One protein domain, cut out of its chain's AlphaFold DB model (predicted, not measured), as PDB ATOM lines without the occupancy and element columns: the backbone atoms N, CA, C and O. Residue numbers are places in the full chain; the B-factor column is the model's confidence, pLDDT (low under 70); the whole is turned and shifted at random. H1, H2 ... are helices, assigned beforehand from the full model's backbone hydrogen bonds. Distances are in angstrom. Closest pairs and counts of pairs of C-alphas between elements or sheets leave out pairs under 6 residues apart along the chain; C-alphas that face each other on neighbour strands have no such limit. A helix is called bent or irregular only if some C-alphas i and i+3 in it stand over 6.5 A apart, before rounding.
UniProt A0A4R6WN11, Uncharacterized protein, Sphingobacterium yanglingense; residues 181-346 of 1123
ATOM      1  N   LYS A 181     -42.992  33.240  -3.314       68.44
ATOM      2  CA  LYS A 181     -44.298  33.272  -3.974       68.44
ATOM      3  C   LYS A 181     -44.503  34.507  -4.853       68.44
ATOM      4  O   LYS A 181     -45.408  34.465  -5.691       68.44
ATOM      5  N   SER A 182     -43.723  35.557  -4.618       73.75
ATOM      6  CA  SER A 182     -43.723  36.829  -5.338       73.75
ATOM      7  C   SER A 182     -42.514  37.016  -6.256       73.75
ATOM      8  O   SER A 182     -42.456  38.028  -6.947       73.75
ATOM      9  N   THR A 183     -41.538  36.098  -6.270       86.19
ATOM     10  CA  THR A 183     -40.430  36.192  -7.229       86.19
ATOM     11  C   THR A 183     -40.917  35.762  -8.617       86.19
ATOM     12  O   THR A 183     -41.801  34.907  -8.702       86.19
ATOM     13  N   PRO A 184     -40.367  36.316  -9.710       87.25
ATOM     14  CA  PRO A 184     -40.727  35.935 -11.078       87.25
ATOM     15  C   PRO A 184     -40.799  34.430 -11.350       87.25
ATOM     16  O   PRO A 184     -41.789  33.922 -11.871       87.25
ATOM     17  N   ASP A 185     -39.772  33.696 -10.936       84.50
ATOM     18  CA  ASP A 185     -39.669  32.247 -11.067       84.50
ATOM     19  C   ASP A 185     -40.669  31.503 -10.166       84.50
ATOM     20  O   ASP A 185     -41.207  30.467 -10.560       84.50
ATOM     21  N   GLY A 186     -41.014  32.065  -9.006       86.69
ATOM     22  CA  GLY A 186     -42.097  31.559  -8.168       86.69
ATOM     23  C   GLY A 186     -43.493  31.806  -8.747       86.69
ATOM     24  O   GLY A 186     -44.373  30.949  -8.628       86.69
ATOM     25  N   VAL A 187     -43.709  32.936  -9.424       89.81
ATOM     26  CA  VAL A 187     -44.934  33.204 -10.195       89.81
ATOM     27  C   VAL A 187     -45.025  32.245 -11.377       89.81
ATOM     28  O   VAL A 187     -46.075  31.632 -11.575       89.81
ATOM     29  N   PHE A 188     -43.928  32.049 -12.116       90.19
ATOM     30  CA  PHE A 188     -43.855  31.076 -13.205       90.19
ATOM     31  C   PHE A 188     -44.210  29.671 -12.718       90.19
ATOM     32  O   PHE A 188     -45.071  29.016 -13.311       90.19
ATOM     33  N   TYR A 189     -43.606  29.234 -11.608       88.19
ATOM     34  CA  TYR A 189     -43.908  27.951 -10.979       88.19
ATOM     35  C   TYR A 189     -45.403  27.815 -10.689       88.19
ATOM     36  O   TYR A 189     -46.018  26.794 -11.001       88.19
ATOM     37  N   LYS A 190     -46.021  28.856 -10.123       87.44
ATOM     38  CA  LYS A 190     -47.447  28.817  -9.802       87.44
ATOM     39  C   LYS A 190     -48.325  28.743 -11.041       87.44
ATOM     40  O   LYS A 190     -49.228  27.910 -11.084       87.44
ATOM     41  N   ASN A 191     -48.051  29.594 -12.023       88.06
ATOM     42  CA  ASN A 191     -48.829  29.682 -13.253       88.06
ATOM     43  C   ASN A 191     -48.821  28.346 -14.012       88.06
ATOM     44  O   ASN A 191     -49.859  27.867 -14.455       88.06
ATOM     45  N   ASN A 192     -47.653  27.705 -14.088       86.00
ATOM     46  CA  ASN A 192     -47.471  26.483 -14.867       86.00
ATOM     47  C   ASN A 192     -47.779  25.202 -14.083       86.00
ATOM     48  O   ASN A 192     -48.186  24.222 -14.692       86.00
ATOM     49  N   PHE A 193     -47.599  25.178 -12.754       85.50
ATOM     50  CA  PHE A 193     -47.597  23.912 -12.010       85.50
ATOM     51  C   PHE A 193     -48.533  23.849 -10.801       85.50
ATOM     52  O   PHE A 193     -48.923  22.750 -10.408       85.50
ATOM     53  N   LEU A 194     -48.931  24.975 -10.191       78.19
ATOM     54  CA  LEU A 194     -49.676  24.941  -8.920       78.19
ATOM     55  C   LEU A 194     -51.013  24.207  -9.044       78.19
ATOM     56  O   LEU A 194     -51.379  23.421  -8.170       78.19
ATOM     57  N   HIS A 195     -51.724  24.435 -10.148       71.25
ATOM     58  CA  HIS A 195     -53.013  23.804 -10.402       71.25
ATOM     59  C   HIS A 195     -52.906  22.269 -10.446       71.25
ATOM     60  O   HIS A 195     -53.848  21.588 -10.052       71.25
ATOM     61  N   HIS A 196     -51.747  21.706 -10.800       68.62
ATOM     62  CA  HIS A 196     -51.511  20.261 -10.810       68.62
ATOM     63  C   HIS A 196     -51.433  19.631  -9.412       68.62
ATOM     64  O   HIS A 196     -51.836  18.480  -9.240       68.62
ATOM     65  N   PHE A 197     -50.965  20.370  -8.401       67.38
ATOM     66  CA  PHE A 197     -50.882  19.868  -7.024       67.38
ATOM     67  C   PHE A 197     -52.247  19.802  -6.333       67.38
ATOM     68  O   PHE A 197     -52.452  18.960  -5.464       67.38
ATOM     69  N   ILE A 198     -53.196  20.640  -6.758       58.56
ATOM     70  CA  ILE A 198     -54.555  20.698  -6.198       58.56
ATOM     71  C   ILE A 198     -55.374  19.445  -6.577       58.56
ATOM     72  O   ILE A 198     -56.260  19.041  -5.827       58.56
ATOM     73  N   PHE A 199     -55.048  18.780  -7.694       50.78
ATOM     74  CA  PHE A 199     -55.759  17.584  -8.174       50.78
ATOM     75  C   PHE A 199     -55.140  16.242  -7.737       50.78
ATOM     76  O   PHE A 199     -55.771  15.197  -7.907       50.78
ATOM     77  N   GLN A 200     -53.934  16.228  -7.154       53.69
ATOM     78  CA  GLN A 200     -53.258  14.994  -6.733       53.69
ATOM     79  C   GLN A 200     -53.446  14.715  -5.233       53.69
ATOM     80  O   GLN A 200     -52.603  15.044  -4.408       53.69
ATOM     81  N   ASN A 201     -54.525  14.016  -4.875       49.91
ATOM     82  CA  ASN A 201     -54.751  13.487  -3.519       49.91
ATOM     83  C   ASN A 201     -53.978  12.174  -3.220       49.91
ATOM     84  O   ASN A 201     -54.349  11.433  -2.310       49.91
ATOM     85  N   ALA A 202     -52.925  11.830  -3.975       53.34
ATOM     86  CA  ALA A 202     -52.304  10.504  -3.905       53.34
ATOM     87  C   ALA A 202     -50.768  10.522  -4.042       53.34
ATOM     88  O   ALA A 202     -50.226  11.011  -5.026       53.34
ATOM     89  N   ASN A 203     -50.098   9.881  -3.075       63.41
ATOM     90  CA  ASN A 203     -48.667   9.538  -3.013       63.41
ATOM     91  C   ASN A 203     -47.667  10.714  -2.921       63.41
ATOM     92  O   ASN A 203     -47.132  11.195  -3.919       63.41
ATOM     93  N   THR A 204     -47.305  11.067  -1.683       69.00
ATOM     94  CA  THR A 204     -46.329  12.118  -1.342       69.00
ATOM     95  C   THR A 204     -44.971  11.964  -2.038       69.00
ATOM     96  O   THR A 204     -44.347  12.971  -2.363       69.00
ATOM     97  N   THR A 205     -44.528  10.735  -2.325       73.94
ATOM     98  CA  THR A 205     -43.256  10.453  -3.014       73.94
ATOM     99  C   THR A 205     -43.312  10.775  -4.509       73.94
ATOM    100  O   THR A 205     -42.327  11.220  -5.093       73.94
ATOM    101  N   LEU A 206     -44.453  10.548  -5.166       72.94
ATOM    102  CA  LEU A 206     -44.618  10.920  -6.573       72.94
ATOM    103  C   LEU A 206     -44.723  12.443  -6.700       72.94
ATOM    104  O   LEU A 206     -44.049  13.046  -7.534       72.94
ATOM    105  N   THR A 207     -45.498  13.070  -5.816       76.88
ATOM    106  CA  THR A 207     -45.643  14.526  -5.763       76.88
ATOM    107  C   THR A 207     -44.312  15.225  -5.469       76.88
ATOM    108  O   THR A 207     -44.023  16.254  -6.075       76.88
ATOM    109  N   SER A 208     -43.441  14.644  -4.631       79.31
ATOM    110  CA  SER A 208     -42.095  15.188  -4.399       79.31
ATOM    111  C   SER A 208     -41.196  15.106  -5.637       79.31
ATOM    112  O   SER A 208     -40.379  15.998  -5.856       79.31
ATOM    113  N   ARG A 209     -41.346  14.070  -6.479       79.94
ATOM    114  CA  ARG A 209     -40.622  13.960  -7.762       79.94
ATOM    115  C   ARG A 209     -41.071  15.034  -8.755       79.94
ATOM    116  O   ARG A 209     -40.224  15.641  -9.405       79.94
ATOM    117  N   TYR A 210     -42.375  15.304  -8.830       82.56
ATOM    118  CA  TYR A 210     -42.905  16.418  -9.624       82.56
ATOM    119  C   TYR A 210     -42.420  17.771  -9.096       82.56
ATOM    120  O   TYR A 210     -41.872  18.559  -9.862       82.56
ATOM    121  N   LYS A 211     -42.517  18.013  -7.777       84.12
ATOM    122  CA  LYS A 211     -41.992  19.240  -7.156       84.12
ATOM    123  C   LYS A 211     -40.522  19.443  -7.511       84.12
ATOM    124  O   LYS A 211     -40.143  20.543  -7.899       84.12
ATOM    125  N   HIS A 212     -39.721  18.381  -7.445       84.94
ATOM    126  CA  HIS A 212     -38.306  18.437  -7.784       84.94
ATOM    127  C   HIS A 212     -38.066  18.925  -9.222       84.94
ATOM    128  O   HIS A 212     -37.378  19.926  -9.403       84.94
ATOM    129  N   ILE A 213     -38.668  18.295 -10.242       85.19
ATOM    130  CA  ILE A 213     -38.442  18.705 -11.641       85.19
ATOM    131  C   ILE A 213     -38.997  20.107 -11.942       85.19
ATOM    132  O   ILE A 213     -38.342  20.882 -12.634       85.19
ATOM    133  N   PHE A 214     -40.150  20.477 -11.376       86.81
ATOM    134  CA  PHE A 214     -40.717  21.824 -11.519       86.81
ATOM    135  C   PHE A 214     -39.816  22.902 -10.910       86.81
ATOM    136  O   PHE A 214     -39.645  23.980 -11.487       86.81
ATOM    137  N   THR A 215     -39.208  22.592  -9.763       86.88
ATOM    138  CA  THR A 215     -38.239  23.475  -9.109       86.88
ATOM    139  C   THR A 215     -36.992  23.629  -9.974       86.88
ATOM    140  O   THR A 215     -36.552  24.749 -10.201       86.88
ATOM    141  N   LEU A 216     -36.456  22.532 -10.522       86.88
ATOM    142  CA  LEU A 216     -35.283  22.573 -11.403       86.88
ATOM    143  C   LEU A 216     -35.522  23.405 -12.670       86.88
ATOM    144  O   LEU A 216     -34.655  24.182 -13.057       86.88
ATOM    145  N   ILE A 217     -36.699  23.286 -13.295       88.06
ATOM    146  CA  ILE A 217     -37.087  24.119 -14.447       88.06
ATOM    147  C   ILE A 217     -37.053  25.604 -14.075       88.06
ATOM    148  O   ILE A 217     -36.479  26.416 -14.797       88.06
ATOM    149  N   SER A 218     -37.649  25.947 -12.938       89.69
ATOM    150  CA  SER A 218     -37.765  27.333 -12.486       89.69
ATOM    151  C   SER A 218     -36.399  27.905 -12.057       89.69
ATOM    152  O   SER A 218     -36.077  29.029 -12.438       89.69
ATOM    153  N   PHE A 219     -35.530  27.107 -11.412       88.25
ATOM    154  CA  PHE A 219     -34.130  27.486 -11.157       88.25
ATOM    155  C   PHE A 219     -33.374  27.729 -12.458       88.25
ATOM    156  O   PHE A 219     -32.629  28.699 -12.568       88.25
ATOM    157  N   GLN A 220     -33.574  26.883 -13.466       90.06
ATOM    158  CA  GLN A 220     -32.876  27.039 -14.733       90.06
ATOM    159  C   GLN A 220     -33.312  28.307 -15.479       90.06
ATOM    160  O   GLN A 220     -32.469  29.007 -16.034       90.06
ATOM    161  N   ILE A 221     -34.605  28.638 -15.447       90.06
ATOM    162  CA  ILE A 221     -35.141  29.913 -15.949       90.06
ATOM    163  C   ILE A 221     -34.525  31.099 -15.199       90.06
ATOM    164  O   ILE A 221     -34.118  32.085 -15.822       90.06
ATOM    165  N   HIS A 222     -34.422  30.996 -13.871       90.38
ATOM    166  CA  HIS A 222     -33.754  31.996 -13.047       90.38
ATOM    167  C   HIS A 222     -32.294  32.196 -13.467       90.38
ATOM    168  O   HIS A 222     -31.907  33.324 -13.755       90.38
ATOM    169  N   PHE A 223     -31.513  31.120 -13.599       88.44
ATOM    170  CA  PHE A 223     -30.108  31.201 -14.011       88.44
ATOM    171  C   PHE A 223     -29.926  31.748 -15.426       88.44
ATOM    172  O   PHE A 223     -29.003  32.521 -15.659       88.44
ATOM    173  N   ILE A 224     -30.792  31.389 -16.377       90.50
ATOM    174  CA  ILE A 224     -30.738  31.983 -17.719       90.50
ATOM    175  C   ILE A 224     -30.987  33.491 -17.625       90.50
ATOM    176  O   ILE A 224     -30.258  34.272 -18.226       90.50
ATOM    177  N   THR A 225     -31.977  33.920 -16.849       92.00
ATOM    178  CA  THR A 225     -32.318  35.344 -16.772       92.00
ATOM    179  C   THR A 225     -31.217  36.156 -16.094       92.00
ATOM    180  O   THR A 225     -30.743  37.131 -16.669       92.00
ATOM    181  N   THR A 226     -30.750  35.725 -14.923       89.81
ATOM    182  CA  THR A 226     -29.772  36.488 -14.137       89.81
ATOM    183  C   THR A 226     -28.350  36.354 -14.676       89.81
ATOM    184  O   THR A 226     -27.660  37.350 -14.871       89.81
ATOM    185  N   GLU A 227     -27.889  35.135 -14.969       89.19
ATOM    186  CA  GLU A 227     -26.501  34.928 -15.389       89.19
ATOM    187  C   GLU A 227     -26.290  35.196 -16.879       89.19
ATOM    188  O   GLU A 227     -25.219  35.659 -17.258       89.19
ATOM    189  N   ILE A 228     -27.271  34.913 -17.743       90.31
ATOM    190  CA  ILE A 228     -27.104  35.119 -19.188       90.31
ATOM    191  C   ILE A 228     -27.628  36.487 -19.607       90.31
ATOM    192  O   ILE A 228     -26.849  37.304 -20.097       90.31
ATOM    193  N   LEU A 229     -28.926  36.740 -19.424       90.50
ATOM    194  CA  LEU A 229     -29.568  37.942 -19.965       90.50
ATOM    195  C   LEU A 229     -29.105  39.208 -19.229       90.50
ATOM    196  O   LEU A 229     -28.763  40.198 -19.867       90.50
ATOM    197  N   GLU A 230     -29.043  39.176 -17.899       89.12
ATOM    198  CA  GLU A 230     -28.699  40.350 -17.086       89.12
ATOM    199  C   GLU A 230     -27.189  40.559 -16.909       89.12
ATOM    200  O   GLU A 230     -26.745  41.703 -16.904       89.12
ATOM    201  N   GLU A 231     -26.390  39.493 -16.780       87.00
ATOM    202  CA  GLU A 231     -24.950  39.609 -16.508       87.00
ATOM    203  C   GLU A 231     -24.089  39.469 -17.774       87.00
ATOM    204  O   GLU A 231     -23.254  40.329 -18.052       87.00
ATOM    205  N   ARG A 232     -24.259  38.394 -18.557       84.88
ATOM    206  CA  ARG A 232     -23.386  38.102 -19.715       84.88
ATOM    207  C   ARG A 232     -23.725  38.927 -20.949       84.88
ATOM    208  O   ARG A 232     -22.830  39.222 -21.733       84.88
ATOM    209  N   MET A 233     -24.991  39.301 -21.118       85.69
ATOM    210  CA  MET A 233     -25.451  40.118 -22.242       85.69
ATOM    211  C   MET A 233     -25.514  41.616 -21.915       85.69
ATOM    212  O   MET A 233     -25.881  42.391 -22.792       85.69
ATOM    213  N   LYS A 234     -25.124  42.051 -20.706       85.19
ATOM    214  CA  LYS A 234     -25.263  43.445 -20.234       85.19
ATOM    215  C   LYS A 234     -24.639  44.509 -21.138       85.19
ATOM    216  O   LYS A 234     -25.137  45.627 -21.198       85.19
ATOM    217  N   ASP A 235     -23.562  44.155 -21.834       81.12
ATOM    218  CA  ASP A 235     -22.851  45.068 -22.734       81.12
ATOM    219  C   ASP A 235     -23.472  45.106 -24.140       81.12
ATOM    220  O   ASP A 235     -23.109  45.955 -24.951       81.12
ATOM    221  N   VAL A 236     -24.423  44.209 -24.425       80.69
ATOM    222  CA  VAL A 236     -25.070  44.067 -25.735       80.69
ATOM    223  C   VAL A 236     -26.571  44.373 -25.703       80.69
ATOM    224  O   VAL A 236     -27.137  44.809 -26.703       80.69
ATOM    225  N   ILE A 237     -27.237  44.157 -24.570       85.31
ATOM    226  CA  ILE A 237     -28.651  44.494 -24.388       85.31
ATOM    227  C   ILE A 237     -28.811  45.516 -23.269       85.31
ATOM    228  O   ILE A 237     -28.232  45.387 -22.191       85.31
ATOM    229  N   ASN A 238     -29.658  46.518 -23.487       89.25
ATOM    230  CA  ASN A 238     -30.056  47.441 -22.437       89.25
ATOM    231  C   ASN A 238     -31.231  46.840 -21.658       89.25
ATOM    232  O   ASN A 238     -32.400  47.120 -21.934       89.25
ATOM    233  N   ILE A 239     -30.909  46.008 -20.666       88.88
ATOM    234  CA  ILE A 239     -31.922  45.303 -19.875       88.88
ATOM    235  C   ILE A 239     -32.855  46.258 -19.115       88.88
ATOM    236  O   ILE A 239     -34.039  45.976 -18.984       88.88
ATOM    237  N   GLN A 240     -32.373  47.437 -18.701       90.38
ATOM    238  CA  GLN A 240     -33.200  48.444 -18.023       90.38
ATOM    239  C   GLN A 240     -34.297  48.991 -18.938       90.38
ATOM    240  O   GLN A 240     -35.427  49.202 -18.504       90.38
ATOM    241  N   ARG A 241     -33.974  49.212 -20.216       90.81
ATOM    242  CA  ARG A 241     -34.941  49.642 -21.230       90.81
ATOM    243  C   ARG A 241     -35.958  48.549 -21.534       90.81
ATOM    244  O   ARG A 241     -37.143  48.845 -21.647       90.81
ATOM    245  N   VAL A 242     -35.486  47.310 -21.670       91.19
ATOM    246  CA  VAL A 242     -36.338  46.139 -21.898       91.19
ATOM    247  C   VAL A 242     -37.329  45.974 -20.747       91.19
ATOM    248  O   VAL A 242     -38.533  45.929 -20.986       91.19
ATOM    249  N   ASP A 243     -36.841  45.979 -19.509       92.50
ATOM    250  CA  ASP A 243     -37.677  45.811 -18.323       92.50
ATOM    251  C   ASP A 243     -38.627  47.002 -18.126       92.50
ATOM    252  O   ASP A 243     -39.805  46.808 -17.834       92.50
ATOM    253  N   GLY A 244     -38.160  48.232 -18.368       91.12
ATOM    254  CA  GLY A 244     -38.984  49.440 -18.271       91.12
ATOM    255  C   GLY A 244     -40.128  49.502 -19.290       91.12
ATOM    256  O   GLY A 244     -41.134  50.162 -19.043       91.12
ATOM    257  N   TYR A 245     -40.032  48.790 -20.419       92.94
ATOM    258  CA  TYR A 245     -41.125  48.729 -21.394       92.94
ATOM    259  C   TYR A 245     -42.337  47.936 -20.891       92.94
ATOM    260  O   TYR A 245     -43.438  48.106 -21.410       92.94
ATOM    261  N   ALA A 246     -42.182  47.109 -19.854       90.44
ATOM    262  CA  ALA A 246     -43.309  46.403 -19.249       90.44
ATOM    263  C   ALA A 246     -44.353  47.357 -18.635       90.44
ATOM    264  O   ALA A 246     -45.510  46.973 -18.483       90.44
ATOM    265  N   ASP A 247     -43.967  48.597 -18.315       90.56
ATOM    266  CA  ASP A 247     -44.867  49.653 -17.838       90.56
ATOM    267  C   ASP A 247     -45.659  50.356 -18.956       90.56
ATOM    268  O   ASP A 247     -46.527  51.184 -18.661       90.56
ATOM    269  N   SER A 248     -45.356  50.057 -20.223       87.88
ATOM    270  CA  SER A 248     -45.988  50.677 -21.387       87.88
ATOM    271  C   SER A 248     -47.477  50.328 -21.495       87.88
ATOM    272  O   SER A 248     -47.902  49.220 -21.167       87.88
ATOM    273  N   LEU A 249     -48.257  51.287 -22.003       86.50
ATOM    274  CA  LEU A 249     -49.661  51.091 -22.388       86.50
ATOM    275  C   LEU A 249     -49.800  50.579 -23.833       86.50
ATOM    276  O   LEU A 249     -50.897  50.239 -24.267       86.50
ATOM    277  N   GLU A 250     -48.701  50.566 -24.588       84.88
ATOM    278  CA  GLU A 250     -48.666  50.095 -25.971       84.88
ATOM    279  C   GLU A 250     -48.780  48.572 -26.019       84.88
ATOM    280  O   GLU A 250     -48.010  47.863 -25.373       84.88
ATOM    281  N   GLU A 251     -49.709  48.062 -26.826       80.00
ATOM    282  CA  GLU A 251     -49.881  46.619 -26.988       80.00
ATOM    283  C   GLU A 251     -48.820  45.983 -27.883       80.00
ATOM    284  O   GLU A 251     -48.381  44.852 -27.650       80.00
ATOM    285  N   ASP A 252     -48.377  46.729 -28.891       82.00
ATOM    286  CA  ASP A 252     -47.417  46.243 -29.863       82.00
ATOM    287  C   ASP A 252     -45.977  46.431 -29.366       82.00
ATOM    288  O   ASP A 252     -45.453  47.539 -29.249       82.00
ATOM    289  N   ILE A 253     -45.294  45.315 -29.118       82.69
ATOM    290  CA  ILE A 253     -43.880  45.279 -28.709       82.69
ATOM    291  C   ILE A 253     -42.956  45.721 -29.858       82.69
ATOM    292  O   ILE A 253     -41.779  46.012 -29.636       82.69
ATOM    293  N   SER A 254     -43.457  45.843 -31.094       78.19
ATOM    294  CA  SER A 254     -42.704  46.466 -32.187       78.19
ATOM    295  C   SER A 254     -42.276  47.905 -31.852       78.19
ATOM    296  O   SER A 254     -41.195  48.319 -32.288       78.19
ATOM    297  N   ASN A 255     -43.044  48.589 -30.991       82.88
ATOM    298  CA  ASN A 255     -42.785  49.942 -30.504       82.88
ATOM    299  C   ASN A 255     -41.728  50.014 -29.389       82.88
ATOM    300  O   ASN A 255     -41.292  51.119 -29.064       82.88
ATOM    301  N   LEU A 256     -41.268  48.883 -28.828       86.75
ATOM    302  CA  LEU A 256     -40.139  48.869 -27.892       86.75
ATOM    303  C   LEU A 256     -38.904  49.457 -28.592       86.75
ATOM    304  O   LEU A 256     -38.410  48.850 -29.554       86.75
ATOM    305  N   PRO A 257     -38.394  50.622 -28.144       77.38
ATOM    306  CA  PRO A 257     -37.202  51.208 -28.730       77.38
ATOM    307  C   PRO A 257     -36.025  50.291 -28.420       77.38
ATOM    308  O   PRO A 257     -35.691  50.091 -27.258       77.38
ATOM    309  N   GLY A 258     -35.395  49.713 -29.437       80.25
ATOM    310  CA  GLY A 258     -34.351  48.729 -29.201       80.25
ATOM    311  C   GLY A 258     -34.133  47.769 -30.354       80.25
ATOM    312  O   GLY A 258     -34.767  47.863 -31.407       80.25
ATOM    313  N   THR A 259     -33.211  46.849 -30.126       84.88
ATOM    314  CA  THR A 259     -32.803  45.816 -31.071       84.88
ATOM    315  C   THR A 259     -33.831  44.687 -31.100       84.88
ATOM    316  O   THR A 259     -34.626  44.495 -30.174       84.88
ATOM    317  N   THR A 260     -33.812  43.877 -32.151       86.88
ATOM    318  CA  THR A 260     -34.666  42.684 -32.201       86.88
ATOM    319  C   THR A 260     -34.288  41.660 -31.133       86.88
ATOM    320  O   THR A 260     -35.165  41.003 -30.572       86.88
ATOM    321  N   LEU A 261     -33.009  41.589 -30.763       87.56
ATOM    322  CA  LEU A 261     -32.551  40.762 -29.650       87.56
ATOM    323  C   LEU A 261     -33.182  41.206 -28.319       87.56
ATOM    324  O   LEU A 261     -33.643  40.369 -27.551       87.56
ATOM    325  N   GLU A 262     -33.294  42.510 -28.073       90.12
ATOM    326  CA  GLU A 262     -33.957  43.055 -26.880       90.12
ATOM    327  C   GLU A 262     -35.454  42.746 -26.842       90.12
ATOM    328  O   GLU A 262     -35.993  42.382 -25.798       90.12
ATOM    329  N   LYS A 263     -36.127  42.817 -27.992       91.31
ATOM    330  CA  LYS A 263     -37.535  42.416 -28.121       91.31
ATOM    331  C   LYS A 263     -37.726  40.908 -27.904       91.31
ATOM    332  O   LYS A 263     -38.696  40.499 -27.269       91.31
ATOM    333  N   ILE A 264     -36.797  40.071 -28.376       90.69
ATOM    334  CA  ILE A 264     -36.774  38.626 -28.083       90.69
ATOM    335  C   ILE A 264     -36.630  38.395 -26.574       90.69
ATOM    336  O   ILE A 264     -37.413  37.640 -25.996       90.69
ATOM    337  N   VAL A 265     -35.684  39.081 -25.925       91.38
ATOM    338  CA  VAL A 265     -35.485  39.019 -24.469       91.38
ATOM    339  C   VAL A 265     -36.746  39.453 -23.722       91.38
ATOM    340  O   VAL A 265     -37.152  38.776 -22.777       91.38
ATOM    341  N   PHE A 266     -37.421  40.508 -24.185       93.38
ATOM    342  CA  PHE A 266     -38.700  40.939 -23.629       93.38
ATOM    343  C   PHE A 266     -39.746  39.818 -23.667       93.38
ATOM    344  O   PHE A 266     -40.354  39.508 -22.644       93.38
ATOM    345  N   TYR A 267     -39.932  39.159 -24.816       91.31
ATOM    346  CA  TYR A 267     -40.881  38.049 -24.929       91.31
ATOM    347  C   TYR A 267     -40.531  36.874 -24.018       91.31
ATOM    348  O   TYR A 267     -41.438  36.305 -23.409       91.31
ATOM    349  N   ILE A 268     -39.248  36.523 -23.909       91.12
ATOM    350  CA  ILE A 268     -38.777  35.454 -23.022       91.12
ATOM    351  C   ILE A 268     -39.124  35.795 -21.565       91.12
ATOM    352  O   ILE A 268     -39.823  35.022 -20.910       91.12
ATOM    353  N   LYS A 269     -38.730  36.983 -21.082       92.94
ATOM    354  CA  LYS A 269     -39.022  37.443 -19.711       92.94
ATOM    355  C   LYS A 269     -40.531  37.521 -19.445       92.94
ATOM    356  O   LYS A 269     -40.984  37.063 -18.396       92.94
ATOM    357  N   LYS A 270     -41.327  38.000 -20.410       91.06
ATOM    358  CA  LYS A 270     -42.796  38.041 -20.311       91.06
ATOM    359  C   LYS A 270     -43.394  36.644 -20.125       91.06
ATOM    360  O   LYS A 270     -44.159  36.448 -19.189       91.06
ATOM    361  N   HIS A 271     -43.028  35.668 -20.962       88.81
ATOM    362  CA  HIS A 271     -43.538  34.290 -20.856       88.81
ATOM    363  C   HIS A 271     -43.080  33.597 -19.567       88.81
ATOM    364  O   HIS A 271     -43.833  32.837 -18.961       88.81
ATOM    365  N   TRP A 272     -41.880  33.920 -19.087       91.19
ATOM    366  CA  TRP A 272     -41.372  33.463 -17.794       91.19
ATOM    367  C   TRP A 272     -41.886  34.272 -16.595       91.19
ATOM    368  O   TRP A 272     -41.360  34.134 -15.496       91.19
ATOM    369  N   CYS A 273     -42.943  35.071 -16.782       92.12
ATOM    370  CA  CYS A 273     -43.647  35.807 -15.729       92.12
ATOM    371  C   CYS A 273     -42.815  36.889 -15.006       92.12
ATOM    372  O   CYS A 273     -43.222  37.344 -13.941       92.12
ATOM    373  N   TYR A 274     -41.699  37.361 -15.577       92.44
ATOM    374  CA  TYR A 274     -40.848  38.396 -14.959       92.44
ATOM    375  C   TYR A 274     -41.481  39.779 -14.880       92.44
ATOM    376  O   TYR A 274     -41.054  40.591 -14.065       92.44
ATOM    377  N   TYR A 275     -42.501  40.038 -15.693       92.88
ATOM    378  CA  TYR A 275     -43.215  41.312 -15.689       92.88
ATOM    379  C   TYR A 275     -44.561  41.251 -14.977       92.88
ATOM    380  O   TYR A 275     -45.219  42.278 -14.860       92.88
ATOM    381  N   TYR A 276     -44.986  40.071 -14.520       92.81
ATOM    382  CA  TYR A 276     -46.293  39.929 -13.898       92.81
ATOM    383  C   TYR A 276     -46.393  40.762 -12.617       92.81
ATOM    384  O   TYR A 276     -45.603  40.582 -11.690       92.81
ATOM    385  N   ASP A 277     -47.411  41.616 -12.548       90.75
ATOM    386  CA  ASP A 277     -47.754  42.381 -11.354       90.75
ATOM    387  C   ASP A 277     -49.277  42.350 -11.153       90.75
ATOM    388  O   ASP A 277     -50.014  42.966 -11.926       90.75
ATOM    389  N   PRO A 278     -49.782  41.657 -10.116       87.31
ATOM    390  CA  PRO A 278     -51.217  41.568  -9.852       87.31
ATOM    391  C   PRO A 278     -51.860  42.910  -9.474       87.31
ATOM    392  O   PRO A 278     -53.086  42.999  -9.464       87.31
ATOM    393  N   ASN A 279     -51.065  43.927  -9.122       90.38
ATOM    394  CA  ASN A 279     -51.555  45.253  -8.742       90.38
ATOM    395  C   ASN A 279     -51.443  46.277  -9.878       90.38
ATOM    396  O   ASN A 279     -51.820  47.436  -9.683       90.38
ATOM    397  N   ALA A 280     -50.909  45.884 -11.035       88.00
ATOM    398  CA  ALA A 280     -50.800  46.776 -12.174       88.00
ATOM    399  C   ALA A 280     -52.192  47.170 -12.703       88.00
ATOM    400  O   ALA A 280     -53.111  46.343 -12.698       88.00
ATOM    401  N   PRO A 281     -52.368  48.417 -13.179       87.12
ATOM    402  CA  PRO A 281     -53.579  48.815 -13.887       87.12
ATOM    403  C   PRO A 281     -53.840  47.889 -15.082       87.12
ATOM    404  O   PRO A 281     -52.901  47.448 -15.744       87.12
ATOM    405  N   THR A 282     -55.109  47.617 -15.394       83.00
ATOM    406  CA  THR A 282     -55.503  46.760 -16.530       83.00
ATOM    407  C   THR A 282     -54.988  47.264 -17.880       83.00
ATOM    408  O   THR A 282     -54.862  46.487 -18.820       83.00
ATOM    409  N   GLU A 283     -54.671  48.554 -17.968       84.31
ATOM    410  CA  GLU A 283     -54.080  49.210 -19.130       84.31
ATOM    411  C   GLU A 283     -52.594  48.844 -19.327       84.31
ATOM    412  O   GLU A 283     -52.089  48.933 -20.443       84.31
ATOM    413  N   GLN A 284     -51.888  48.386 -18.282       85.94
ATOM    414  CA  GLN A 284     -50.515  47.867 -18.371       85.94
ATOM    415  C   GLN A 284     -50.524  46.389 -18.771       85.94
ATOM    416  O   GLN A 284     -50.165  45.489 -18.006       85.94
ATOM    417  N   ILE A 285     -50.935  46.121 -20.006       85.31
ATOM    418  CA  ILE A 285     -51.218  44.763 -20.487       85.31
ATOM    419  C   ILE A 285     -50.008  43.814 -20.445       85.31
ATOM    420  O   ILE A 285     -50.158  42.592 -20.454       85.31
ATOM    421  N   HIS A 286     -48.785  44.349 -20.428       88.62
ATOM    422  CA  HIS A 286     -47.561  43.553 -20.370       88.62
ATOM    423  C   HIS A 286     -47.281  42.982 -18.976       88.62
ATOM    424  O   HIS A 286     -46.512  42.025 -18.874       88.62
ATOM    425  N   LYS A 287     -47.950  43.510 -17.946       91.44
ATOM    426  CA  LYS A 287     -47.894  43.011 -16.570       91.44
ATOM    427  C   LYS A 287     -49.009  42.030 -16.213       91.44
ATOM    428  O   LYS A 287     -49.034  41.507 -15.100       91.44
ATOM    429  N   ALA A 288     -49.914  41.747 -17.149       89.06
ATOM    430  CA  ALA A 288     -50.917  40.704 -16.983       89.06
ATOM    431  C   ALA A 288     -50.270  39.306 -16.915       89.06
ATOM    432  O   ALA A 288     -49.192  39.075 -17.469       89.06
ATOM    433  N   LEU A 289     -50.937  38.360 -16.241       88.56
ATOM    434  CA  LEU A 289     -50.450  36.982 -16.132       88.56
ATOM    435  C   LEU A 289     -50.451  36.334 -17.528       88.56
ATOM    436  O   LEU A 289     -51.518  36.250 -18.142       88.56
ATOM    437  N   PRO A 290     -49.300  35.874 -18.051       87.06
ATOM    438  CA  PRO A 290     -49.260  35.209 -19.347       87.06
ATOM    439  C   PRO A 290     -49.932  33.831 -19.275       87.06
ATOM    440  O   PRO A 290     -50.035  33.223 -18.207       87.06
ATOM    441  N   ALA A 291     -50.325  33.296 -20.432       83.00
ATOM    442  CA  ALA A 291     -50.763  31.907 -20.526       83.00
ATOM    443  C   ALA A 291     -49.646  30.944 -20.058       83.00
ATOM    444  O   ALA A 291     -48.463  31.230 -20.284       83.00
ATOM    445  N   PRO A 292     -49.985  29.805 -19.420       81.50
ATOM    446  CA  PRO A 292     -48.998  28.799 -19.044       81.50
ATOM    447  C   PRO A 292     -48.174  28.343 -20.253       81.50
ATOM    448  O   PRO A 292     -48.714  27.985 -21.296       81.50
ATOM    449  N   THR A 293     -46.851  28.352 -20.102       75.44
ATOM    450  CA  THR A 293     -45.896  27.862 -21.108       75.44
ATOM    451  C   THR A 293     -45.901  26.333 -21.184       75.44
ATOM    452  O   THR A 293     -45.622  25.760 -22.232       75.44
ATOM    453  N   LEU A 294     -46.215  25.663 -20.073       77.56
ATOM    454  CA  LEU A 294     -46.275  24.209 -19.955       77.56
ATOM    455  C   LEU A 294     -47.672  23.795 -19.496       77.56
ATOM    456  O   LEU A 294     -48.170  24.301 -18.493       77.56
ATOM    457  N   ASN A 295     -48.283  22.853 -20.216       67.38
ATOM    458  CA  ASN A 295     -49.605  22.305 -19.898       67.38
ATOM    459  C   ASN A 295     -49.602  20.764 -19.936       67.38
ATOM    460  O   ASN A 295     -50.496  20.129 -20.493       67.38
ATOM    461  N   THR A 296     -48.541  20.151 -19.399       71.25
ATOM    462  CA  THR A 296     -48.340  18.695 -19.404       71.25
ATOM    463  C   THR A 296     -47.958  18.167 -18.026       71.25
ATOM    464  O   THR A 296     -47.218  18.798 -17.271       71.25
ATOM    465  N   LEU A 297     -48.456  16.968 -17.719       66.12
ATOM    466  CA  LEU A 297     -48.108  16.187 -16.530       66.12
ATOM    467  C   LEU A 297     -47.119  15.059 -16.843       66.12
ATOM    468  O   LEU A 297     -46.762  14.292 -15.950       66.12
ATOM    469  N   ASP A 298     -46.678  14.920 -18.093       76.94
ATOM    470  CA  ASP A 298     -45.732  13.876 -18.459       76.94
ATOM    471  C   ASP A 298     -44.319  14.232 -17.964       76.94
ATOM    472  O   ASP A 298     -43.697  15.199 -18.407       76.94
ATOM    473  N   ILE A 299     -43.780  13.432 -17.035       72.38
ATOM    474  CA  ILE A 299     -42.415  13.618 -16.503       72.38
ATOM    475  C   ILE A 299     -41.368  13.578 -17.625       72.38
ATOM    476  O   ILE A 299     -40.332  14.240 -17.519       72.38
ATOM    477  N   GLY A 300     -41.609  12.810 -18.689       73.44
ATOM    478  CA  GLY A 300     -40.739  12.755 -19.857       73.44
ATOM    479  C   GLY A 300     -40.693  14.092 -20.596       73.44
ATOM    480  O   GLY A 300     -39.601  14.582 -20.875       73.44
ATOM    481  N   GLU A 301     -41.840  14.711 -20.867       76.25
ATOM    482  CA  GLU A 301     -41.945  16.036 -21.494       76.25
ATOM    483  C   GLU A 301     -41.355  17.146 -20.620       76.25
ATOM    484  O   GLU A 301     -40.559  17.951 -21.105       76.25
ATOM    485  N   LEU A 302     -41.627  17.130 -19.313       79.44
ATOM    486  CA  LEU A 302     -41.031  18.069 -18.357       79.44
ATOM    487  C   LEU A 302     -39.504  17.938 -18.315       79.44
ATOM    488  O   LEU A 302     -38.780  18.934 -18.315       79.44
ATOM    489  N   ARG A 303     -38.988  16.703 -18.342       79.81
ATOM    490  CA  ARG A 303     -37.546  16.437 -18.417       79.81
ATOM    491  C   ARG A 303     -36.959  16.879 -19.758       79.81
ATOM    492  O   ARG A 303     -35.855  17.414 -19.777       79.81
ATOM    493  N   LYS A 304     -37.674  16.691 -20.874       78.56
ATOM    494  CA  LYS A 304     -37.261  17.202 -22.194       78.56
ATOM    495  C   LYS A 304     -37.161  18.728 -22.179       78.56
ATOM    496  O   LYS A 304     -36.165  19.256 -22.672       78.56
ATOM    497  N   TYR A 305     -38.126  19.423 -21.577       82.19
ATOM    498  CA  TYR A 305     -38.092  20.879 -21.434       82.19
ATOM    499  C   TYR A 305     -36.945  21.345 -20.526       82.19
ATOM    500  O   TYR A 305     -36.169  22.215 -20.909       82.19
ATOM    501  N   TYR A 306     -36.744  20.704 -19.371       84.81
ATOM    502  CA  TYR A 306     -35.598  20.993 -18.504       84.81
ATOM    503  C   TYR A 306     -34.253  20.807 -19.229       84.81
ATOM    504  O   TYR A 306     -33.401  21.690 -19.207       84.81
ATOM    505  N   ASN A 307     -34.082  19.697 -19.954       81.56
ATOM    506  CA  ASN A 307     -32.873  19.445 -20.743       81.56
ATOM    507  C   ASN A 307     -32.686  20.467 -21.877       81.56
ATOM    508  O   ASN A 307     -31.557  20.811 -22.227       81.56
ATOM    509  N   THR A 308     -33.785  20.958 -22.446       81.94
ATOM    510  CA  THR A 308     -33.800  22.021 -23.459       81.94
ATOM    511  C   THR A 308     -33.289  23.337 -22.864       81.94
ATOM    512  O   THR A 308     -32.392  23.947 -23.443       81.94
ATOM    513  N   LEU A 309     -33.744  23.713 -21.664       83.12
ATOM    514  CA  LEU A 309     -33.232  24.873 -20.925       83.12
ATOM    515  C   LEU A 309     -31.756  24.723 -20.527       83.12
ATOM    516  O   LEU A 309     -30.992  25.677 -20.656       83.12
ATOM    517  N   LEU A 310     -31.330  23.534 -20.086       83.00
ATOM    518  CA  LEU A 310     -29.915  23.252 -19.808       83.00
ATOM    519  C   LEU A 310     -29.053  23.418 -21.062       83.00
ATOM    520  O   LEU A 310     -27.977  24.004 -21.004       83.00
ATOM    521  N   THR A 311     -29.535  22.925 -22.205       81.69
ATOM    522  CA  THR A 311     -28.829  23.052 -23.486       81.69
ATOM    523  C   THR A 311     -28.729  24.517 -23.913       81.69
ATOM    524  O   THR A 311     -27.655  24.952 -24.325       81.69
ATOM    525  N   LEU A 312     -29.819  25.284 -23.773       84.69
ATOM    526  CA  LEU A 312     -29.842  26.720 -24.055       84.69
ATOM    527  C   LEU A 312     -28.846  27.476 -23.170       84.69
ATOM    528  O   LEU A 312     -28.018  28.230 -23.678       84.69
ATOM    529  N   TYR A 313     -28.889  27.235 -21.858       85.81
ATOM    530  CA  TYR A 313     -27.965  27.843 -20.909       85.81
ATOM    531  C   TYR A 313     -26.517  27.514 -21.251       85.81
ATOM    532  O   TYR A 313     -25.721  28.431 -21.377       85.81
ATOM    533  N   SER A 314     -26.168  26.245 -21.469       82.56
ATOM    534  CA  SER A 314     -24.790  25.851 -21.787       82.56
ATOM    535  C   SER A 314     -24.281  26.489 -23.085       82.56
ATOM    536  O   SER A 314     -23.150  26.979 -23.126       82.56
ATOM    537  N   ALA A 315     -25.111  26.536 -24.134       82.94
ATOM    538  CA  ALA A 315     -24.747  27.174 -25.399       82.94
ATOM    539  C   ALA A 315     -24.460  28.674 -25.211       82.94
ATOM    540  O   ALA A 315     -23.396  29.152 -25.600       82.94
ATOM    541  N   LEU A 316     -25.359  29.405 -24.544       84.94
ATOM    542  CA  LEU A 316     -25.205  30.844 -24.315       84.94
ATOM    543  C   LEU A 316     -24.103  31.169 -23.299       84.94
ATOM    544  O   LEU A 316     -23.355  32.128 -23.465       84.94
ATOM    545  N   TYR A 317     -23.965  30.354 -22.258       84.44
ATOM    546  CA  TYR A 317     -22.973  30.546 -21.206       84.44
ATOM    547  C   TYR A 317     -21.549  30.461 -21.755       84.44
ATOM    548  O   TYR A 317     -20.699  31.259 -21.368       84.44
ATOM    549  N   THR A 318     -21.291  29.545 -22.693       79.94
ATOM    550  CA  THR A 318     -19.969  29.376 -23.323       79.94
ATOM    551  C   THR A 318     -19.673  30.376 -24.447       79.94
ATOM    552  O   THR A 318     -18.514  30.510 -24.847       79.94
ATOM    553  N   TYR A 319     -20.677  31.112 -24.934       81.88
ATOM    554  CA  TYR A 319     -20.522  32.069 -26.031       81.88
ATOM    555  C   TYR A 319     -19.796  33.355 -25.607       81.88
ATOM    556  O   TYR A 319     -20.027  33.889 -24.526       81.88
ATOM    557  N   SER A 320     -18.913  33.891 -26.451       78.38
ATOM    558  CA  SER A 320     -18.190  35.134 -26.150       78.38
ATOM    559  C   SER A 320     -18.956  36.362 -26.638       78.38
ATOM    560  O   SER A 320     -18.960  36.651 -27.830       78.38
ATOM    561  N   PHE A 321     -19.556  37.121 -25.720       75.19
ATOM    562  CA  PHE A 321     -20.224  38.385 -26.054       75.19
ATOM    563  C   PHE A 321     -19.240  39.565 -26.209       75.19
ATOM    564  O   PHE A 321     -19.558  40.548 -26.869       75.19
ATOM    565  N   GLU A 322     -18.021  39.458 -25.663       64.88
ATOM    566  CA  GLU A 322     -17.043  40.560 -25.583       64.88
ATOM    567  C   GLU A 322     -16.381  40.919 -26.931       64.88
ATOM    568  O   GLU A 322     -15.936  42.052 -27.117       64.88
ATOM    569  N   SER A 323     -16.313  39.990 -27.894       54.84
ATOM    570  CA  SER A 323     -15.609  40.193 -29.176       54.84
ATOM    571  C   SER A 323     -16.430  40.901 -30.261       54.84
ATOM    572  O   SER A 323     -15.850  41.327 -31.258       54.84
ATOM    573  N   ASN A 324     -17.745  41.063 -30.074       52.06
ATOM    574  CA  ASN A 324     -18.673  41.567 -31.100       52.06
ATOM    575  C   ASN A 324     -19.165  43.012 -30.841       52.06
ATOM    576  O   ASN A 324     -20.094  43.486 -31.490       52.06
ATOM    577  N   ASN A 325     -18.512  43.748 -29.932       47.53
ATOM    578  CA  ASN A 325     -18.901  45.085 -29.444       47.53
ATOM    579  C   ASN A 325     -18.703  46.262 -30.430       47.53
ATOM    580  O   ASN A 325     -18.525  47.409 -30.015       47.53
ATOM    581  N   SER A 326     -18.746  46.033 -31.745       49.00
ATOM    582  CA  SER A 326     -18.775  47.144 -32.708       49.00
ATOM    583  C   SER A 326     -20.221  47.503 -33.070       49.00
ATOM    584  O   SER A 326     -20.959  46.697 -33.636       49.00
ATOM    585  N   ALA A 327     -20.632  48.724 -32.710       42.12
ATOM    586  CA  ALA A 327     -21.945  49.286 -33.023       42.12
ATOM    587  C   ALA A 327     -22.238  49.136 -34.529       42.12
ATOM    588  O   ALA A 327     -21.550  49.725 -35.362       42.12
ATOM    589  N   GLY A 328     -23.219  48.293 -34.868       48.06
ATOM    590  CA  GLY A 328     -23.526  47.874 -36.243       48.06
ATOM    591  C   GLY A 328     -23.541  46.355 -36.479       48.06
ATOM    592  O   GLY A 328     -23.928  45.929 -37.562       48.06
ATOM    593  N   GLN A 329     -23.162  45.534 -35.489       58.25
ATOM    594  CA  GLN A 329     -23.151  44.062 -35.581       58.25
ATOM    595  C   GLN A 329     -24.303  43.348 -34.841       58.25
ATOM    596  O   GLN A 329     -24.305  42.125 -34.769       58.25
ATOM    597  N   GLU A 330     -25.312  44.050 -34.325       61.81
ATOM    598  CA  GLU A 330     -26.387  43.441 -33.511       61.81
ATOM    599  C   GLU A 330     -27.215  42.388 -34.270       61.81
ATOM    600  O   GLU A 330     -27.514  41.323 -33.731       61.81
ATOM    601  N   THR A 331     -27.530  42.633 -35.547       61.81
ATOM    602  CA  THR A 331     -28.183  41.634 -36.410       61.81
ATOM    603  C   THR A 331     -27.273  40.421 -36.643       61.81
ATOM    604  O   THR A 331     -27.749  39.291 -36.694       61.81
ATOM    605  N   ASN A 332     -25.952  40.629 -36.724       72.06
ATOM    606  CA  ASN A 332     -24.993  39.527 -36.828       72.06
ATOM    607  C   ASN A 332     -24.955  38.719 -35.531       72.06
ATOM    608  O   ASN A 332     -24.985  37.500 -35.601       72.06
ATOM    609  N   LEU A 333     -24.997  39.375 -34.368       79.94
ATOM    610  CA  LEU A 333     -25.050  38.685 -33.085       79.94
ATOM    611  C   LEU A 333     -26.305  37.820 -32.954       79.94
ATOM    612  O   LEU A 333     -26.201  36.682 -32.516       79.94
ATOM    613  N   LEU A 334     -27.486  38.315 -33.339       83.94
ATOM    614  CA  LEU A 334     -28.692  37.485 -33.324       83.94
ATOM    615  C   LEU A 334     -28.507  36.223 -34.182       83.94
ATOM    616  O   LEU A 334     -28.840  35.130 -33.732       83.94
ATOM    617  N   PHE A 335     -27.958  36.356 -35.390       83.31
ATOM    618  CA  PHE A 335     -27.706  35.204 -36.258       83.31
ATOM    619  C   PHE A 335     -26.630  34.265 -35.702       83.31
ATOM    620  O   PHE A 335     -26.820  33.053 -35.756       83.31
ATOM    621  N   ASP A 336     -25.561  34.796 -35.109       80.44
ATOM    622  CA  ASP A 336     -24.529  34.004 -34.438       80.44
ATOM    623  C   ASP A 336     -25.137  33.202 -33.278       80.44
ATOM    624  O   ASP A 336     -24.878  32.008 -33.138       80.44
ATOM    625  N   LEU A 337     -26.008  33.831 -32.480       81.31
ATOM    626  CA  LEU A 337     -26.735  33.166 -31.401       81.31
ATOM    627  C   LEU A 337     -27.660  32.067 -31.942       81.31
ATOM    628  O   LEU A 337     -27.651  30.952 -31.429       81.31
ATOM    629  N   LEU A 338     -28.426  32.329 -33.001       82.00
ATOM    630  CA  LEU A 338     -29.286  31.312 -33.621       82.00
ATOM    631  C   LEU A 338     -28.487  30.143 -34.217       82.00
ATOM    632  O   LEU A 338     -28.976  29.013 -34.232       82.00
ATOM    633  N   TYR A 339     -27.261  30.396 -34.675       80.81
ATOM    634  CA  TYR A 339     -26.388  29.370 -35.231       80.81
ATOM    635  C   TYR A 339     -25.805  28.448 -34.153       80.81
ATOM    636  O   TYR A 339     -25.869  27.222 -34.303       80.81
ATOM    637  N   ILE A 340     -25.277  29.018 -33.058       75.50
ATOM    638  CA  ILE A 340     -24.676  28.248 -31.953       75.50
ATOM    639  C   ILE A 340     -25.719  27.500 -31.120       75.50
ATOM    640  O   ILE A 340     -25.389  26.484 -30.504       75.50
ATOM    641  N   ILE A 341     -26.955  28.010 -31.047       73.62
ATOM    642  CA  ILE A 341     -28.025  27.386 -30.271       73.62
ATOM    643  C   ILE A 341     -28.426  26.083 -30.982       73.62
ATOM    644  O   ILE A 341     -28.830  26.105 -32.149       73.62
ATOM    645  N   PRO A 342     -28.350  24.922 -30.306       73.06
ATOM    646  CA  PRO A 342     -28.787  23.664 -30.902       73.06
ATOM    647  C   PRO A 342     -30.290  23.664 -31.203       73.06
ATOM    648  O   PRO A 342     -31.074  24.224 -30.440       73.06
ATOM    649  N   ASP A 343     -30.725  22.935 -32.231       69.75
ATOM    650  CA  ASP A 343     -32.125  22.902 -32.692       69.75
ATOM    651  C   ASP A 343     -33.131  22.596 -31.573       69.75
ATOM    652  O   ASP A 343     -34.233  23.138 -31.533       69.75
ATOM    653  N   ARG A 344     -32.750  21.717 -30.636       65.56
ATOM    654  CA  ARG A 344     -33.587  21.368 -29.479       65.56
ATOM    655  C   ARG A 344     -33.717  22.524 -28.493       65.56
ATOM    656  O   ARG A 344     -34.777  22.670 -27.907       65.56
ATOM    657  N   ALA A 345     -32.680  23.343 -28.326       70.12
ATOM    658  CA  ALA A 345     -32.684  24.477 -27.405       70.12
ATOM    659  C   ALA A 345     -33.601  25.620 -27.874       70.12
ATOM    660  O   ALA A 345     -34.145  26.332 -27.035       70.12
ATOM    661  N   LEU A 346     -33.857  25.746 -29.184       75.50
ATOM    662  CA  LEU A 346     -34.827  26.714 -29.721       75.50
ATOM    663  C   LEU A 346     -36.261  26.460 -29.236       75.50
ATOM    664  O   LEU A 346     -37.053  27.395 -29.183       75.50
TER     665      LEU A 346
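AT A GLANCE: This is residues 181 to 346 of the 1123 residues of an uncharacterized protein of Sphingobacterium yanglingense (UniProt A0A4R6WN11). The long helix H2 runs between two helices placed along it on different sides: H1, which folds back along the first part of H2 as a hairpin, and H5, which runs the same way as H2. H3 and H4 come close to the last part of H2, with H3 packing steeply on H4, and H6, apart from H2, meets the first residues of H4, while the tip of the H1 and H2 hairpin, residues 198 to 206, sticks out at the other end of H2. The printed part has 166 residues with six named helices in the order H1 to H6 and no named strand; the class is all helix. The whole is compact, with a radius of gyration of the C-alphas of 17.2 A, and only just flat, spanning 57 by 39 by 21 A.

IN THESE COORDINATES: H2, residues 204 to 232, is the longest helix at 39.2 A and begins with C-alpha 204 at (-46.329, 12.118, -1.342). It is neither bent nor irregular, but only just: C-alphas 229 and 232 are 6.2 A apart. H1, residues 184 to 198, measures 21.1 A and is irregular, with C-alphas 192 and 195 7.6 A apart. H5, residues 299 to 318, measures 28.3 A and ends with C-alpha 318 at (-19.969, 29.376, -23.323). H3 is residues 239 to 247, H4 residues 260 to 271, and H6 residues 330 to 340, where C-alpha 340 is at (-24.676, 28.248, -31.953).

HOW THE PARTS SIT: H2 and H5 touch at a shallow tilt of 21 degrees, the same way; their closest C-alphas, of Ile 217 and Tyr 306, are 5.3 A apart. H1 and H2 form a helical hairpin at a shallow tilt of 16 degrees, opposite ways, and touch closest at the C-alphas of Asp 185 and Ser 218, 5.5 A apart. H1 and H5 are apart. H2 and H4 are close but not clearly touching, with the C-alphas of Leu 229 and Val 265 closest at 7.5 A. H4 touches H3 with residues 262 to 266 alone, at a steep tilt of 56 degrees; the C-alphas of Val 242 and Phe 266 are closest, at 6.0 A. H4 touches H6 with residues 260 to 261 alone, at a steep tilt of 59 degrees, with the C-alphas of Leu 261 and Leu 334 closest at 6.3 A. The helix packing is part aligned, part crossed, with 2 of these 4 touching pairs at a shallow tilt. Each O i to N i+4 pair is within hydrogen-bond range in H4, H5 and H6, against 7 of 11 in H1, 23 of 25 in H2 and 3 of 5 in H3.

THE WHOLE: The two C-alphas farthest apart, of Ala 202 and Ser 326, are 57.4 A apart, and the printed part has no cut. The links H3 to H4, H4 to H5 and H5 to H6 are long, that from H4 to H5 with 27 residues. The mean pLDDT of the printed part is 80.9; 24 residues are under 70, among them residues 196 to 204 and 322 to 331.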